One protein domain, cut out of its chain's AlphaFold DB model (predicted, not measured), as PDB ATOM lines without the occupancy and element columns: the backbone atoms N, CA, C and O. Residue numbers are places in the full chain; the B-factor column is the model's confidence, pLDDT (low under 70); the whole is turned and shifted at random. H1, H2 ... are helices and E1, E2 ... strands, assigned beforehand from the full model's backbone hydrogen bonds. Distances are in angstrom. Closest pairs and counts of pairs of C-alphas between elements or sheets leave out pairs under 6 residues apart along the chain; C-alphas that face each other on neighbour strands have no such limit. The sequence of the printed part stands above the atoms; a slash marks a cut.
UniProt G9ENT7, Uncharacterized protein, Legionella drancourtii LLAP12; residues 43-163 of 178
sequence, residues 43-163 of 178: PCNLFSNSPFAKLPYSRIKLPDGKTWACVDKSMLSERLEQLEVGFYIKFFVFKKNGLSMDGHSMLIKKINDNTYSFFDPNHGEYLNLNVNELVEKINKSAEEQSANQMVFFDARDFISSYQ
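AT A GLANCE: This is residues 43 to 163 of the 178 residues of an uncharacterized protein of Legionella drancourtii LLAP12 (UniProt G9ENT7). A twisted sheet of five strands has the helix H2 packed over one face, with the small hairpin E1 and E2 next to H2 and partly face to face with the sheet near E7 and E3. H1 meets the first residues of H2, while H3 follows directly on E7 at the domain's far end from the tip of that hairpin. The printed part has 121 residues with three named helices and seven named strands, in the order E1 E2 H1 E3 E4 E5 E6 H2 E7 H3, of mixed class. The large sheet runs E6 E5 E4 E3 E7, and both sheets are antiparallel. The whole is compact, with a radius of gyration of the C-alphas of 14.1 A and spans of 41 by 30 by 29 A.

IN THESE COORDINATES: Residues 43 to 56 hold no named element. E1, residues 57 to 61, begins at C-alpha 57 (106.078, 142.326, 74.999), and E2 is residues 67 to 71. H1 is residues 73 to 81. E3, residues 88 to 97, is 28.8 A long, and E4, residues 100 to 110, is 32.0 A. E5 is residues 116 to 120 and E6 residues 124 to 129. H2, residues 131 to 144, is 20.1 A long and begins at C-alpha 131 (106.840, 134.926, 88.091). E7, residues 149 to 154, is 17.3 A long. H3, residues 155 to 163, ends at C-alpha 163 (103.239, 165.233, 94.756).

HOW THE PARTS SIT: E3 E4 E5 E6 form a meander, each strand the antiparallel neighbour of the one before, with N 91 and O 106 2.9 A apart, N 109 and O 117 2.9 A, and N 126 and O 118 2.8 A. E7 is an edge strand beside E3, with N 92 and O 151 at 2.9 A. H2 is on this sheet, forming two layers, a helix on one face of a sheet; its closest C-alphas to E3 are Ala 142 and Val 93, 5.8 A. The hairpin E1 and E2, with N 58 and O 70 at 2.8 A, makes a sandwich, two sheets face to face, with the large sheet, their facing parts 10.4 A centre to centre. The closest C-alphas of E2 and H2 are Cys 70 and Asn 139, 5.8 A. H1 touches H2, which touches it with residues 131 to 135 alone, at a steep tilt of 57 degrees, opposite ways; the closest C-alphas of the two are those of Lys 73 and Val 135, 6.5 A apart. H1 only grazes the large sheet with residues 76 to 81, and H3 only grazes it with residues 155 to 158. H2 and H3 are apart. In H1, H2 and H3 every O i to N i+4 pair is within hydrogen-bond range.

THE WHOLE: The C-alphas farthest apart are those of Pro 63 and Gln 163, 45.7 A. The printed part has no cut, and no link is long. The mean pLDDT of the printed part is 76.3; residues 43 to 55, 99 to 100 and 153 to 163 are under 70.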
ATOM      1  N   PRO A  43     109.102 159.755  80.157       34.19
ATOM      2  CA  PRO A  43     109.800 159.719  81.432       34.19
ATOM      3  C   PRO A  43     109.285 158.516  82.246       34.19
ATOM      4  O   PRO A  43     108.077 158.307  82.353       34.19
ATOM      5  N   CYS A  44     110.200 157.724  82.818       43.38
ATOM      6  CA  CYS A  44     109.930 156.721  83.869       43.38
ATOM      7  C   CYS A  44     109.294 155.370  83.461       43.38
ATOM      8  O   CYS A  44     108.787 154.646  84.324       43.38
ATOM      9  N   ASN A  45     109.336 154.961  82.184       50.25
ATOM     10  CA  ASN A  45     109.033 153.562  81.840       50.25
ATOM     11  C   ASN A  45     110.187 152.659  82.320       50.25
ATOM     12  O   ASN A  45     111.358 152.926  82.027       50.25
ATOM     13  N   LEU A  46     109.858 151.586  83.045       50.94
ATOM     14  CA  LEU A  46     110.839 150.649  83.596       50.94
ATOM     15  C   LEU A  46     111.733 150.053  82.507       50.94
ATOM     16  O   LEU A  46     112.884 149.744  82.785       50.94
ATOM     17  N   PHE A  47     111.265 149.952  81.269       54.88
ATOM     18  CA  PHE A  47     112.030 149.389  80.156       54.88
ATOM     19  C   PHE A  47     112.664 150.465  79.245       54.88
ATOM     20  O   PHE A  47     113.122 150.162  78.153       54.88
ATOM     21  N   SER A  48     112.713 151.740  79.655       46.12
ATOM     22  CA  SER A  48     113.247 152.831  78.801       46.12
ATOM     23  C   SER A  48     114.773 152.901  78.743       46.12
ATOM     24  O   SER A  48     115.323 153.549  77.856       46.12
ATOM     25  N   ASN A  49     115.462 152.274  79.698       47.56
ATOM     26  CA  ASN A  49     116.913 152.354  79.828       47.56
ATOM     27  C   ASN A  49     117.568 151.110  79.214       47.56
ATOM     28  O   ASN A  49     117.042 150.003  79.340       47.56
ATOM     29  N   SER A  50     118.731 151.279  78.578       40.50
ATOM     30  CA  SER A  50     119.592 150.156  78.171       40.50
ATOM     31  C   SER A  50     119.848 149.238  79.379       40.50
ATOM     32  O   SER A  50     120.161 149.774  80.445       40.50
ATOM     33  N   PRO A  51     119.690 147.900  79.271       47.97
ATOM     34  CA  PRO A  51     119.567 147.066  78.060       47.97
ATOM     35  C   PRO A  51     118.127 146.801  77.563       47.97
ATOM     36  O   PRO A  51     117.929 146.096  76.574       47.97
ATOM     37  N   PHE A  52     117.108 147.378  78.200       51.47
ATOM     38  CA  PHE A  52     115.698 147.034  77.996       51.47
ATOM     39  C   PHE A  52     114.980 147.829  76.902       51.47
ATOM     40  O   PHE A  52     113.764 147.755  76.812       51.47
ATOM     41  N   ALA A  53     115.700 148.543  76.031       50.19
ATOM     42  CA  ALA A  53     115.121 149.423  75.005       50.19
ATOM     43  C   ALA A  53     114.183 148.721  73.991       50.19
ATOM     44  O   ALA A  53     113.553 149.378  73.159       50.19
ATOM     45  N   LYS A  54     114.094 147.388  74.034       61.91
ATOM     46  CA  LYS A  54     113.110 146.595  73.293       61.91
ATOM     47  C   LYS A  54     111.754 146.634  74.008       61.91
ATOM     48  O   LYS A  54     111.673 146.746  75.224       61.91
ATOM     49  N   LEU A  55     110.663 146.517  73.251       66.81
ATOM     50  CA  LEU A  55     109.330 146.402  73.848       66.81
ATOM     51  C   LEU A  55     109.296 145.181  74.791       66.81
ATOM     52  O   LEU A  55     109.684 144.100  74.350       66.81
ATOM     53  N   PRO A  56     108.798 145.302  76.038       72.62
ATOM     54  CA  PRO A  56     108.760 144.197  77.007       72.62
ATOM     55  C   PRO A  56     107.675 143.153  76.690       72.62
ATOM     56  O   PRO A  56     107.251 142.382  77.549       72.62
ATOM     57  N   TYR A  57     107.158 143.172  75.466       76.94
ATOM     58  CA  TYR A  57     106.078 142.326  74.999       76.94
ATOM     59  C   TYR A  57     106.182 142.143  73.485       76.94
ATOM     60  O   TYR A  57     106.599 143.038  72.745       76.94
ATOM     61  N   SER A  58     105.740 140.981  73.022       82.56
ATOM     62  CA  SER A  58     105.575 140.674  71.606       82.56
ATOM     63  C   SER A  58     104.121 140.860  71.190       82.56
ATOM     64  O   SER A  58     103.204 140.754  72.001       82.56
ATOM     65  N   ARG A  59     103.888 141.139  69.907       82.38
ATOM     66  CA  ARG A  59     102.539 141.180  69.331       82.38
ATOM     67  C   ARG A  59     102.267 139.876  68.599       82.38
ATOM     68  O   ARG A  59     102.925 139.589  67.603       82.38
ATOM     69  N   ILE A  60     101.291 139.116  69.071       81.94
ATOM     70  CA  ILE A  60     100.858 137.862  68.461       81.94
ATOM     71  C   ILE A  60      99.644 138.161  67.584       81.94
ATOM     72  O   ILE A  60      98.675 138.768  68.043       81.94
ATOM     73  N   LYS A  61      99.702 137.761  66.310       78.69
ATOM     74  CA  LYS A  61      98.530 137.767  65.428       78.69
ATOM     75  C   LYS A  61      97.745 136.484  65.653       78.69
ATOM     76  O   LYS A  61      98.287 135.395  65.485       78.69
ATOM     77  N   LEU A  62      96.484 136.631  66.019       75.81
ATOM     78  CA  LEU A  62      95.550 135.528  66.142       75.81
ATOM     79  C   LEU A  62      95.004 135.135  64.755       75.81
ATOM     80  O   LEU A  62      95.008 135.962  63.835       75.81
ATOM     81  N   PRO A  63      94.513 133.892  64.590       74.81
ATOM     82  CA  PRO A  63      93.936 133.417  63.329       74.81
ATOM     83  C   PRO A  63      92.752 134.255  62.817       74.81
ATOM     84  O   PRO A  63      92.489 134.272  61.620       74.81
ATOM     85  N   ASP A  64      92.062 134.981  63.703       77.19
ATOM     86  CA  ASP A  64      90.941 135.875  63.384       77.19
ATOM     87  C   ASP A  64      91.383 137.281  62.917       77.19
ATOM     88  O   ASP A  64      90.555 138.173  62.727       77.19
ATOM     89  N   GLY A  65      92.692 137.501  62.744       72.06
ATOM     90  CA  GLY A  65      93.275 138.775  62.330       72.06
ATOM     91  C   GLY A  65      93.458 139.790  63.462       72.06
ATOM     92  O   GLY A  65      94.036 140.858  63.228       72.06
ATOM     93  N   LYS A  66      93.030 139.485  64.696       71.62
ATOM     94  CA  LYS A  66      93.311 140.343  65.855       71.62
ATOM     95  C   LYS A  66      94.781 140.255  66.249       71.62
ATOM     96  O   LYS A  66      95.466 139.267  66.005       71.62
ATOM     97  N   THR A  67      95.286 141.323  66.853       77.00
ATOM     98  CA  THR A  67      96.651 141.377  67.385       77.00
ATOM     99  C   THR A  67      96.590 141.593  68.883       77.00
ATOM    100  O   THR A  67      95.945 142.542  69.329       77.00
ATOM    101  N   TRP A  68      97.289 140.751  69.634       81.56
ATOM    102  CA  TRP A  68      97.330 140.784  71.091       81.56
ATOM    103  C   TRP A  68      98.776 140.933  71.583       81.56
ATOM    104  O   TRP A  68      99.700 140.339  71.026       81.56
ATOM    105  N   ALA A  69      98.989 141.788  72.582       84.88
ATOM    106  CA  ALA A  69     100.262 141.927  73.278       84.88
ATOM    107  C   ALA A  69     100.462 140.794  74.301       84.88
ATOM    108  O   ALA A  69      99.634 140.613  75.183       84.88
ATOM    109  N   CYS A  70     101.582 140.083  74.219       86.50
ATOM    110  CA  CYS A  70     101.975 139.039  75.163       86.50
ATOM    111  C   CYS A  70     103.311 139.420  75.802       86.50
ATOM    112  O   CYS A  70     104.270 139.712  75.081       86.50
ATOM    113  N   VAL A  71     103.365 139.461  77.136       87.81
ATOM    114  CA  VAL A  71     104.565 139.890  77.865       87.81
ATOM    115  C   VAL A  71     105.711 138.905  77.648       87.81
ATOM    116  O   VAL A  71     105.515 137.687  77.654       87.81
ATOM    117  N   ASP A  72     106.923 139.425  77.466       85.94
ATOM    118  CA  ASP A  72     108.115 138.586  77.442       85.94
ATOM    119  C   ASP A  72     108.492 138.221  78.880       85.94
ATOM    120  O   ASP A  72     108.944 139.063  79.662       85.94
ATOM    121  N   LYS A  73     108.297 136.948  79.233       87.44
ATOM    122  CA  LYS A  73     108.619 136.426  80.563       87.44
ATOM    123  C   LYS A  73     110.079 136.678  80.936       87.44
ATOM    124  O   LYS A  73     110.336 137.036  82.076       87.44
ATOM    125  N   SER A  74     111.019 136.479  80.014       85.25
ATOM    126  CA  SER A  74     112.448 136.606  80.318       85.25
ATOM    127  C   SER A  74     112.814 138.048  80.667       85.25
ATOM    128  O   SER A  74     113.426 138.285  81.706       85.25
ATOM    129  N   MET A  75     112.325 139.011  79.877       83.00
ATOM    130  CA  MET A  75     112.531 140.436  80.147       83.00
ATOM    131  C   MET A  75     111.831 140.888  81.430       83.00
ATOM    132  O   MET A  75     112.387 141.686  82.184       83.00
ATOM    133  N   LEU A  76     110.611 140.400  81.685       85.62
ATOM    134  CA  LEU A  76     109.888 140.735  82.907       85.62
ATOM    135  C   LEU A  76     110.619 140.187  84.137       85.62
ATOM    136  O   LEU A  76     110.834 140.946  85.076       85.62
ATOM    137  N   SER A  77     111.037 138.917  84.121       86.31
ATOM    138  CA  SER A  77     111.802 138.299  85.212       86.31
ATOM    139  C   SER A  77     113.071 139.086  85.526       86.31
ATOM    140  O   SER A  77     113.248 139.519  86.661       86.31
ATOM    141  N   GLU A  78     113.902 139.344  84.512       84.12
ATOM    142  CA  GLU A  78     115.162 140.080  84.674       84.12
ATOM    143  C   GLU A  78     114.920 141.471  85.277       84.12
ATOM    144  O   GLU A  78     115.663 141.935  86.144       84.12
ATOM    145  N   ARG A  79     113.835 142.139  84.867       82.25
ATOM    146  CA  ARG A  79     113.505 143.456  85.406       82.25
ATOM    147  C   ARG A  79     113.001 143.389  86.842       82.25
ATOM    148  O   ARG A  79     113.382 144.241  87.634       82.25
ATOM    149  N   LEU A  80     112.170 142.407  87.184       85.62
ATOM    150  CA  LEU A  80     111.648 142.216  88.540       85.62
ATOM    151  C   LEU A  80     112.750 141.845  89.545       85.62
ATOM    152  O   LEU A  80     112.691 142.265  90.703       85.62
ATOM    153  N   GLU A  81     113.772 141.105  89.111       85.62
ATOM    154  CA  GLU A  81     114.940 140.759  89.928       85.62
ATOM    155  C   GLU A  81     115.721 142.003  90.371       85.62
ATOM    156  O   GLU A  81     116.138 142.084  91.523       85.62
ATOM    157  N   GLN A  82     115.825 143.017  89.506       83.56
ATOM    158  CA  GLN A  82     116.521 144.279  89.796       83.56
ATOM    159  C   GLN A  82     115.760 145.212  90.753       83.56
ATOM    160  O   GLN A  82     116.315 146.218  91.197       83.56
ATOM    161  N   LEU A  83     114.487 144.932  91.038       81.44
ATOM    162  CA  LEU A  83     113.662 145.777  91.900       81.44
ATOM    163  C   LEU A  83     113.794 145.376  93.365       81.44
ATOM    164  O   LEU A  83     113.846 144.197  93.712       81.44
ATOM    165  N   GLU A  84     113.774 146.373  94.239       82.19
ATOM    166  CA  GLU A  84     113.763 146.164  95.683       82.19
ATOM    167  C   GLU A  84     112.441 145.526  96.138       82.19
ATOM    168  O   GLU A  84     111.373 145.736  95.556       82.19
ATOM    169  N   VAL A  85     112.491 144.751  97.219       81.62
ATOM    170  CA  VAL A  85     111.275 144.267  97.879       81.62
ATOM    171  C   VAL A  85     110.429 145.454  98.353       81.62
ATOM    172  O   VAL A  85     110.944 146.448  98.859       81.62
ATOM    173  N   GLY A  86     109.110 145.359  98.181       72.44
ATOM    174  CA  GLY A  86     108.164 146.435  98.475       72.44
ATOM    175  C   GLY A  86     107.970 147.424  97.326       72.44
ATOM    176  O   GLY A  86     107.134 148.320  97.441       72.44
ATOM    177  N   PHE A  87     108.692 147.258  96.216       76.44
ATOM    178  CA  PHE A  87     108.538 148.090  95.031       76.44
ATOM    179  C   PHE A  87     107.187 147.857  94.342       76.44
ATOM    180  O   PHE A  87     106.712 146.723  94.231       76.44
ATOM    181  N   TYR A  88     106.593 148.944  93.847       74.38
ATOM    182  CA  TYR A  88     105.310 148.954  93.153       74.38
ATOM    183  C   TYR A  88     105.500 149.301  91.675       74.38
ATOM    184  O   TYR A  88     106.148 150.289  91.331       74.38
ATOM    185  N   ILE A  89     104.878 148.519  90.803       81.25
ATOM    186  CA  ILE A  89     104.881 148.709  89.355       81.25
ATOM    187  C   ILE A  89     103.447 148.971  88.927       81.25
ATOM    188  O   ILE A  89     102.563 148.136  89.127       81.25
ATOM    189  N   LYS A  90     103.207 150.122  88.306       80.38
ATOM    190  CA  LYS A  90     101.917 150.407  87.686       80.38
ATOM    191  C   LYS A  90     101.922 149.851  86.269       80.38
ATOM    192  O   LYS A  90     102.766 150.212  85.453       80.38
ATOM    193  N   PHE A  91     100.975 148.974  85.987       82.19
ATOM    194  CA  PHE A  91     100.861 148.268  84.721       82.19
ATOM    195  C   PHE A  91      99.628 148.765  83.964       82.19
ATOM    196  O   PHE A  91      98.552 148.890  84.546       82.19
ATOM    197  N   PHE A  92      99.774 149.082  82.678       81.50
ATOM    198  CA  PHE A  92      98.671 149.539  81.837       81.50
ATOM    199  C   PHE A  92      98.623 148.737  80.538       81.50
ATOM    200  O   PHE A  92      99.599 148.713  79.786       81.50
ATOM    201  N   VAL A  93      97.478 148.114  80.266       83.88
ATOM    202  CA  VAL A  93      97.188 147.438  78.992       83.88
ATOM    203  C   VAL A  93      96.168 148.252  78.237       83.88
ATOM    204  O   VAL A  93      95.217 148.751  78.831       83.88
ATOM    205  N   PHE A  94      96.346 148.413  76.934       80.75
ATOM    206  CA  PHE A  94      95.388 149.173  76.146       80.75
ATOM    207  C   PHE A  94      95.371 148.759  74.685       80.75
ATOM    208  O   PHE A  94      96.341 148.248  74.115       80.75
ATOM    209  N   LYS A  95      94.227 149.026  74.071       82.12
ATOM    210  CA  LYS A  95      94.004 148.950  72.641       82.12
ATOM    211  C   LYS A  95      94.125 150.350  72.059       82.12
ATOM    212  O   LYS A  95      93.338 151.239  72.377       82.12
ATOM    213  N   LYS A  96      95.112 150.546  71.188       74.38
ATOM    214  CA  LYS A  96      95.274 151.782  70.419       74.38
ATOM    215  C   LYS A  96      94.699 151.600  69.018       74.38
ATOM    216  O   LYS A  96      95.247 150.813  68.243       74.38
ATOM    217  N   ASN A  97      93.641 152.346  68.703       74.31
ATOM    218  CA  ASN A  97      92.996 152.394  67.391       74.31
ATOM    219  C   ASN A  97      92.957 153.850  66.895       74.31
ATOM    220  O   ASN A  97      92.014 154.591  67.159       74.31
ATOM    221  N   GLY A  98      93.999 154.287  66.183       70.50
ATOM    222  CA  GLY A  98      94.111 155.685  65.756       70.50
ATOM    223  C   GLY A  98      94.223 156.632  66.957       70.50
ATOM    224  O   GLY A  98      95.230 156.595  67.665       70.50
ATOM    225  N   LEU A  99      93.194 157.463  67.171       66.00
ATOM    226  CA  LEU A  99      93.115 158.442  68.266       66.00
ATOM    227  C   LEU A  99      92.400 157.921  69.523       66.00
ATOM    228  O   LEU A  99      92.492 158.567  70.565       66.00
ATOM    229  N   SER A 100      91.701 156.781  69.459       58.84
ATOM    230  CA  SER A 100      91.055 156.204  70.641       58.84
ATOM    231  C   SER A 100      91.982 155.230  71.362       58.84
ATOM    232  O   SER A 100      92.713 154.439  70.749       58.84
ATOM    233  N   MET A 101      91.963 155.325  72.692       70.06
ATOM    234  CA  MET A 101      92.750 154.485  73.584       70.06
ATOM    235  C   MET A 101      91.875 154.035  74.739       70.06
ATOM    236  O   MET A 101      91.579 154.805  75.654       70.06
ATOM    237  N   ASP A 102      91.494 152.767  74.670       73.12
ATOM    238  CA  ASP A 102      90.756 152.084  75.718       73.12
ATOM    239  C   ASP A 102      91.673 151.074  76.375       73.12
ATOM    240  O   ASP A 102      92.356 150.297  75.708       73.12
ATOM    241  N   GLY A 103      91.740 151.136  77.695       77.06
ATOM    242  CA  GLY A 103      92.699 150.360  78.447       77.06
ATOM    243  C   GLY A 103      92.357 150.258  79.912       77.06
ATOM    244  O   GLY A 103      91.450 150.927  80.421       77.06
ATOM    245  N   HIS A 104      93.146 149.428  80.574       82.12
ATOM    246  CA  HIS A 104      92.944 148.968  81.928       82.12
ATOM    247  C   HIS A 104      94.234 149.101  82.728       82.12
ATOM    248  O   HIS A 104      95.317 148.741  82.256       82.12
ATOM    249  N   SER A 105      94.116 149.664  83.929       79.62
ATOM    250  CA  SER A 105      95.247 149.896  84.828       79.62
ATOM    251  C   SER A 105      95.226 148.889  85.958       79.62
ATOM    252  O   SER A 105      94.207 148.695  86.608       79.62
ATOM    253  N   MET A 106      96.393 148.331  86.233       84.19
ATOM    254  CA  MET A 106      96.644 147.324  87.252       84.19
ATOM    255  C   MET A 106      97.893 147.701  88.047       84.19
ATOM    256  O   MET A 106      98.638 148.621  87.683       84.19
ATOM    257  N   LEU A 107      98.118 146.993  89.146       80.31
ATOM    258  CA  LEU A 107      99.248 147.228  90.033       80.31
ATOM    259  C   LEU A 107      99.936 145.907  90.356       80.31
ATOM    260  O   LEU A 107      99.281 144.921  90.672       80.31
ATOM    261  N   ILE A 108     101.261 145.905  90.301       84.81
ATOM    262  CA  ILE A 108     102.098 144.799  90.755       84.81
ATOM    263  C   ILE A 108     102.912 145.309  91.933       84.81
ATOM    264  O   ILE A 108     103.431 146.424  91.887       84.81
ATOM    265  N   LYS A 109     103.071 144.504  92.976       82.31
ATOM    266  CA  LYS A 109     104.013 144.795  94.060       82.31
ATOM    267  C   LYS A 109     104.897 143.588  94.320       82.31
ATOM    268  O   LYS A 109     104.387 142.479  94.480       82.31
ATOM    269  N   LYS A 110     106.208 143.816  94.411       85.31
ATOM    270  CA  LYS A 110     107.182 142.803  94.834       85.31
ATOM    271  C   LYS A 110     107.057 142.592  96.342       85.31
ATOM    272  O   LYS A 110     107.257 143.529  97.114       85.31
ATOM    273  N   ILE A 111     106.674 141.390  96.763       80.19
ATOM    274  CA  ILE A 111     106.438 141.054  98.177       80.19
ATOM    275  C   ILE A 111     107.709 140.508  98.824       80.19
ATOM    276  O   ILE A 111     108.025 140.867  99.954       80.19
ATOM    277  N   ASN A 112     108.450 139.677  98.096       88.00
ATOM    278  CA  ASN A 112     109.800 139.223  98.425       88.00
ATOM    279  C   ASN A 112     110.546 138.921  97.111       88.00
ATOM    280  O   ASN A 112     110.050 139.260  96.036       88.00
ATOM    281  N   ASP A 113     111.723 138.299  97.172       87.81
ATOM    282  CA  ASP A 113     112.554 138.069  95.980       87.81
ATOM    283  C   ASP A 113     111.873 137.220  94.898       87.81
ATOM    284  O   ASP A 113     112.127 137.425  93.715       87.81
ATOM    285  N   ASN A 114     110.950 136.336  95.288       89.50
ATOM    286  CA  ASN A 114     110.346 135.350  94.390       89.50
ATOM    287  C   ASN A 114     108.820 135.444  94.291       89.50
ATOM    288  O   ASN A 114     108.213 134.658  93.561       89.50
ATOM    289  N   THR A 115     108.189 136.365  95.024       92.50
ATOM    290  CA  THR A 115     106.730 136.479  95.076       92.50
ATOM    291  C   THR A 115     106.236 137.901  94.890       92.50
ATOM    292  O   THR A 115     106.844 138.888  95.323       92.50
ATOM    293  N   TYR A 116     105.071 137.982  94.260       90.62
ATOM    294  CA  TYR A 116     104.450 139.212  93.811       90.62
ATOM    295  C   TYR A 116     102.974 139.229  94.205       90.62
ATOM    296  O   TYR A 116     102.330 138.192  94.360       90.62
ATOM    297  N   SER A 117     102.430 140.430  94.347       82.50
ATOM    298  CA  SER A 117     100.985 140.655  94.358       82.50
ATOM    299  C   SER A 117     100.582 141.359  93.073       82.50
ATOM    300  O   SER A 117     101.346 142.170  92.544       82.50
ATOM    301  N   PHE A 118      99.403 141.021  92.569       85.88
ATOM    302  CA  PHE A 118      98.815 141.587  91.365       85.88
ATOM    303  C   PHE A 118      97.398 142.039  91.684       85.88
ATOM    304  O   PHE A 118      96.555 141.228  92.057       85.88
ATOM    305  N   PHE A 119      97.136 143.329  91.532       78.56
ATOM    306  CA  PHE A 119      95.824 143.917  91.728       78.56
ATOM    307  C   PHE A 119      95.227 144.338  90.389       78.56
ATOM    308  O   PHE A 119      95.797 145.160  89.661       78.56
ATOM    309  N   ASP A 120      94.047 143.798  90.116       78.38
ATOM    310  CA  ASP A 120      93.199 144.134  88.987       78.38
ATOM    311  C   ASP A 120      91.873 144.697  89.528       78.38
ATOM    312  O   ASP A 120      91.149 143.977  90.213       78.38
ATOM    313  N   PRO A 121      91.499 145.952  89.214       71.75
ATOM    314  CA  PRO A 121      90.237 146.539  89.669       71.75
ATOM    315  C   PRO A 121      88.982 145.708  89.361       71.75
ATOM    316  O   PRO A 121      88.002 145.804  90.094       71.75
ATOM    317  N   ASN A 122      89.006 144.900  88.299       75.38
ATOM    318  CA  ASN A 122      87.871 144.080  87.879       75.38
ATOM    319  C   ASN A 122      87.845 142.708  88.565       75.38
ATOM    320  O   ASN A 122      86.787 142.089  88.649       75.38
ATOM    321  N   HIS A 123      88.994 142.225  89.044       75.75
ATOM    322  CA  HIS A 123      89.154 140.854  89.544       75.75
ATOM    323  C   HIS A 123      89.673 140.765  90.985       75.75
ATOM    324  O   HIS A 123      89.746 139.671  91.545       75.75
ATOM    325  N   GLY A 124      89.997 141.901  91.600       74.25
ATOM    326  CA  GLY A 124      90.542 141.990  92.946       74.25
ATOM    327  C   GLY A 124      92.055 141.767  93.005       74.25
ATOM    328  O   GLY A 124      92.794 142.014  92.050       74.25
ATOM    329  N   GLU A 125      92.522 141.338  94.174       81.19
ATOM    330  CA  GLU A 125      93.940 141.144  94.467       81.19
ATOM    331  C   GLU A 125      94.319 139.660  94.467       81.19
ATOM    332  O   GLU A 125      93.673 138.829  95.107       81.19
ATOM    333  N   TYR A 126      95.413 139.340  93.782       81.44
ATOM    334  CA  TYR A 126      96.074 138.043  93.811       81.44
ATOM    335  C   TYR A 126      97.397 138.181  94.560       81.44
ATOM    336  O   TYR A 126      98.208 139.050  94.243       81.44
ATOM    337  N   LEU A 127      97.630 137.316  95.543       85.56
ATOM    338  CA  LEU A 127      98.782 137.383  96.441       85.56
ATOM    339  C   LEU A 127      99.726 136.199  96.225       85.56
ATOM    340  O   LEU A 127      99.299 135.135  95.783       85.56
ATOM    341  N   ASN A 128     100.990 136.377  96.616       91.31
ATOM    342  CA  ASN A 128     102.026 135.338  96.645       91.31
ATOM    343  C   ASN A 128     102.269 134.633  95.298       91.31
ATOM    344  O   ASN A 128     102.632 133.461  95.272       91.31
ATOM    345  N   LEU A 129     102.093 135.354  94.190       93.00
ATOM    346  CA  LEU A 129     102.317 134.835  92.845       93.00
ATOM    347  C   LEU A 129     103.809 134.671  92.581       93.00
ATOM    348  O   LEU A 129     104.573 135.605  92.818       93.00
ATOM    349  N   ASN A 130     104.219 133.541  92.018       94.56
ATOM    350  CA  ASN A 130     105.531 133.428  91.389       94.56
ATOM    351  C   ASN A 130     105.538 134.117  90.009       94.56
ATOM    352  O   ASN A 130     104.508 134.563  89.502       94.56
ATOM    353  N   VAL A 131     106.708 134.205  89.370       93.12
ATOM    354  CA  VAL A 131     106.840 134.926  88.091       93.12
ATOM    355  C   VAL A 131     106.014 134.319  86.950       93.12
ATOM    356  O   VAL A 131     105.522 135.059  86.102       93.12
ATOM    357  N   ASN A 132     105.810 132.997  86.930       94.12
ATOM    358  CA  ASN A 132     104.981 132.348  85.908       94.12
ATOM    359  C   ASN A 132     103.516 132.734  86.088       94.12
ATOM    360  O   ASN A 132     102.869 133.164  85.138       94.12
ATOM    361  N   GLU A 133     103.022 132.643  87.319       95.50
ATOM    362  CA  GLU A 133     101.638 132.979  87.648       95.50
ATOM    363  C   GLU A 133     101.365 134.470  87.411       95.50
ATOM    364  O   GLU A 133     100.317 134.839  86.885       95.50
ATOM    365  N   LEU A 134     102.326 135.341  87.733       93.88
ATOM    366  CA  LEU A 134     102.238 136.769  87.438       93.88
ATOM    367  C   LEU A 134     102.130 137.031  85.928       93.88
ATOM    368  O   LEU A 134     101.279 137.814  85.503       93.88
ATOM    369  N   VAL A 135     102.958 136.367  85.115       93.69
ATOM    370  CA  VAL A 135     102.903 136.454  83.645       93.69
ATOM    371  C   VAL A 135     101.545 136.000  83.118       93.69
ATOM    372  O   VAL A 135     100.969 136.663  82.257       93.69
ATOM    373  N   GLU A 136     100.999 134.908  83.653       94.06
ATOM    374  CA  GLU A 136      99.669 134.426  83.284       94.06
ATOM    375  C   GLU A 136      98.578 135.456  83.596       94.06
ATOM    376  O   GLU A 136      97.728 135.710  82.743       94.06
ATOM    377  N   LYS A 137      98.617 136.106  84.771       93.31
ATOM    378  CA  LYS A 137      97.660 137.177  85.113       93.31
ATOM    379  C   LYS A 137      97.782 138.375  84.180       93.31
ATOM    380  O   LYS A 137      96.773 138.834  83.652       93.31
ATOM    381  N   ILE A 138      99.006 138.836  83.927       91.62
ATOM    382  CA  ILE A 138      99.298 139.951  83.015       91.62
ATOM    383  C   ILE A 138      98.747 139.675  81.614       91.62
ATOM    384  O   ILE A 138      98.075 140.528  81.027       91.62
ATOM    385  N   ASN A 139      99.024 138.484  81.084       92.00
ATOM    386  CA  ASN A 139      98.568 138.092  79.761       92.00
ATOM    387  C   ASN A 139      97.044 137.980  79.733       92.00
ATOM    388  O   ASN A 139      96.420 138.605  78.880       92.00
ATOM    389  N   LYS A 140      96.429 137.298  80.702       91.25
ATOM    390  CA  LYS A 140      94.970 137.185  80.784       91.25
ATOM    391  C   LYS A 140      94.282 138.557  80.777       91.25
ATOM    392  O   LYS A 140      93.382 138.778  79.971       91.25
ATOM    393  N   SER A 141      94.755 139.510  81.581       87.94
ATOM    394  CA  SER A 141      94.198 140.869  81.578       87.94
ATOM    395  C   SER A 141      94.387 141.579  80.230       87.94
ATOM    396  O   SER A 141      93.532 142.353  79.809       87.94
ATOM    397  N   ALA A 142      95.485 141.334  79.511       87.88
ATOM    398  CA  ALA A 142      95.671 141.891  78.172       87.88
ATOM    399  C   ALA A 142      94.755 141.251  77.117       87.88
ATOM    400  O   ALA A 142      94.315 141.951  76.202       87.88
ATOM    401  N   GLU A 143      94.460 139.958  77.249       89.00
ATOM    402  CA  GLU A 143      93.535 139.230  76.378       89.00
ATOM    403  C   GLU A 143      92.113 139.772  76.523       89.00
ATOM    404  O   GLU A 143      91.495 140.187  75.541       89.00
ATOM    405  N   GLU A 144      91.632 139.854  77.766       88.00
ATOM    406  CA  GLU A 144      90.294 140.338  78.113       88.00
ATOM    407  C   GLU A 144      90.053 141.767  77.614       88.00
ATOM    408  O   GLU A 144      88.956 142.110  77.177       88.00
ATOM    409  N   GLN A 145      91.100 142.594  77.613       82.44
ATOM    410  CA  GLN A 145      91.047 143.976  77.132       82.44
ATOM    411  C   GLN A 145      91.336 144.110  75.630       82.44
ATOM    412  O   GLN A 145      91.358 145.225  75.102       82.44
ATOM    413  N   SER A 146      91.577 143.000  74.916       85.44
ATOM    414  CA  SER A 146      92.008 143.004  73.509       85.44
ATOM    415  C   SER A 146      93.170 143.979  73.258       85.44
ATOM    416  O   SER A 146      93.193 144.716  72.263       85.44
ATOM    417  N   ALA A 147      94.106 144.038  74.207       83.94
ATOM    418  CA  ALA A 147      95.165 145.028  74.230       83.94
ATOM    419  C   ALA A 147      96.235 144.710  73.181       83.94
ATOM    420  O   ALA A 147      96.739 143.591  73.086       83.94
ATOM    421  N   ASN A 148      96.635 145.722  72.412       84.12
ATOM    422  CA  ASN A 148      97.727 145.619  71.438       84.12
ATOM    423  C   ASN A 148      99.014 146.314  71.921       84.12
ATOM    424  O   ASN A 148     100.047 146.280  71.233       84.12
ATOM    425  N   GLN A 149      98.956 146.946  73.098       81.12
ATOM    426  CA  GLN A 149     100.068 147.613  73.760       81.12
ATOM    427  C   GLN A 149     100.020 147.437  75.283       81.12
ATOM    428  O   GLN A 149      98.953 147.265  75.874       81.12
ATOM    429  N   MET A 150     101.205 147.488  75.894       84.38
ATOM    430  CA  MET A 150     101.438 147.349  77.329       84.38
ATOM    431  C   MET A 150     102.505 148.346  77.775       84.38
ATOM    432  O   MET A 150     103.469 148.575  77.043       84.38
ATOM    433  N   VAL A 151     102.370 148.903  78.977       79.00
ATOM    434  CA  VAL A 151     103.405 149.749  79.588       79.00
ATOM    435  C   VAL A 151     103.534 149.443  81.079       79.00
ATOM    436  O   VAL A 151     102.534 149.218  81.763       79.00
ATOM    437  N   PHE A 152     104.774 149.457  81.573       79.38
ATOM    438  CA  PHE A 152     105.134 149.240  82.972       79.38
ATOM    439  C   PHE A 152     105.843 150.487  83.517       79.38
ATOM    440  O   PHE A 152     106.905 150.878  83.029       79.38
ATOM    441  N   PHE A 153     105.259 151.110  84.535       69.75
ATOM    442  CA  PHE A 153     105.763 152.327  85.166       69.75
ATOM    443  C   PHE A 153     106.264 152.046  86.582       69.75
ATOM    444  O   PHE A 153     105.641 151.275  87.315       69.75
ATOM    445  N   ASP A 154     107.337 152.726  86.991       68.69
ATOM    446  CA  ASP A 154     107.708 152.817  88.407       68.69
ATOM    447  C   ASP A 154     106.651 153.653  89.146       68.69
ATOM    448  O   ASP A 154     106.409 154.821  88.823       68.69
ATOM    449  N   ALA A 155     105.988 153.055  90.137       59.22
ATOM    450  CA  ALA A 155     104.968 153.758  90.898       59.22
ATOM    451  C   ALA A 155     105.552 154.839  91.831       59.22
ATOM    452  O   ALA A 155     104.842 155.793  92.138       59.22
ATOM    453  N   ARG A 156     106.820 154.738  92.269       56.72
ATOM    454  CA  ARG A 156     107.491 155.761  93.097       56.72
ATOM    455  C   ARG A 156     107.695 157.048  92.305       56.72
ATOM    456  O   ARG A 156     107.324 158.115  92.790       56.72
ATOM    457  N   ASP A 157     108.180 156.938  91.073       50.62
ATOM    458  CA  ASP A 157     108.331 158.073  90.153       50.62
ATOM    459  C   ASP A 157     106.976 158.655  89.721       50.62
ATOM    460  O   ASP A 157     106.794 159.872  89.607       50.62
ATOM    461  N   PHE A 158     105.973 157.792  89.545       50.50
ATOM    462  CA  PHE A 158     104.597 158.219  89.297       50.50
ATOM    463  C   PHE A 158     104.010 159.009  90.483       50.50
ATOM    464  O   PHE A 158     103.346 160.025  90.292       50.50
ATOM    465  N   ILE A 159     104.257 158.576  91.723       48.81
ATOM    466  CA  ILE A 159     103.765 159.256  92.931       48.81
ATOM    467  C   ILE A 159     104.549 160.549  93.204       48.81
ATOM    468  O   ILE A 159     103.944 161.551  93.591       48.81
ATOM    469  N   SER A 160     105.869 160.566  92.999       47.09
ATOM    470  CA  SER A 160     106.712 161.742  93.256       47.09
ATOM    471  C   SER A 160     106.386 162.898  92.304       47.09
ATOM    472  O   SER A 160     106.179 164.026  92.756       47.09
ATOM    473  N   SER A 161     106.211 162.612  91.011       47.69
ATOM    474  CA  SER A 161     105.738 163.589  90.019       47.69
ATOM    475  C   SER A 161     104.330 164.119  90.335       47.69
ATOM    476  O   SER A 161     104.051 165.301  90.129       47.69
ATOM    477  N   TYR A 162     103.466 163.294  90.934       40.84
ATOM    478  CA  TYR A 162     102.130 163.697  91.384       40.84
ATOM    479  C   TYR A 162     102.143 164.594  92.638       40.84
ATOM    480  O   TYR A 162     101.292 165.473  92.790       40.84
ATOM    481  N   GLN A 163     103.105 164.408  93.547       40.12
ATOM    482  CA  GLN A 163     103.239 165.233  94.756       40.12
ATOM    483  C   GLN A 163     103.794 166.634  94.467       40.12
ATOM    484  O   GLN A 163     103.426 167.583  95.162       40.12
TER     485      GLN A 163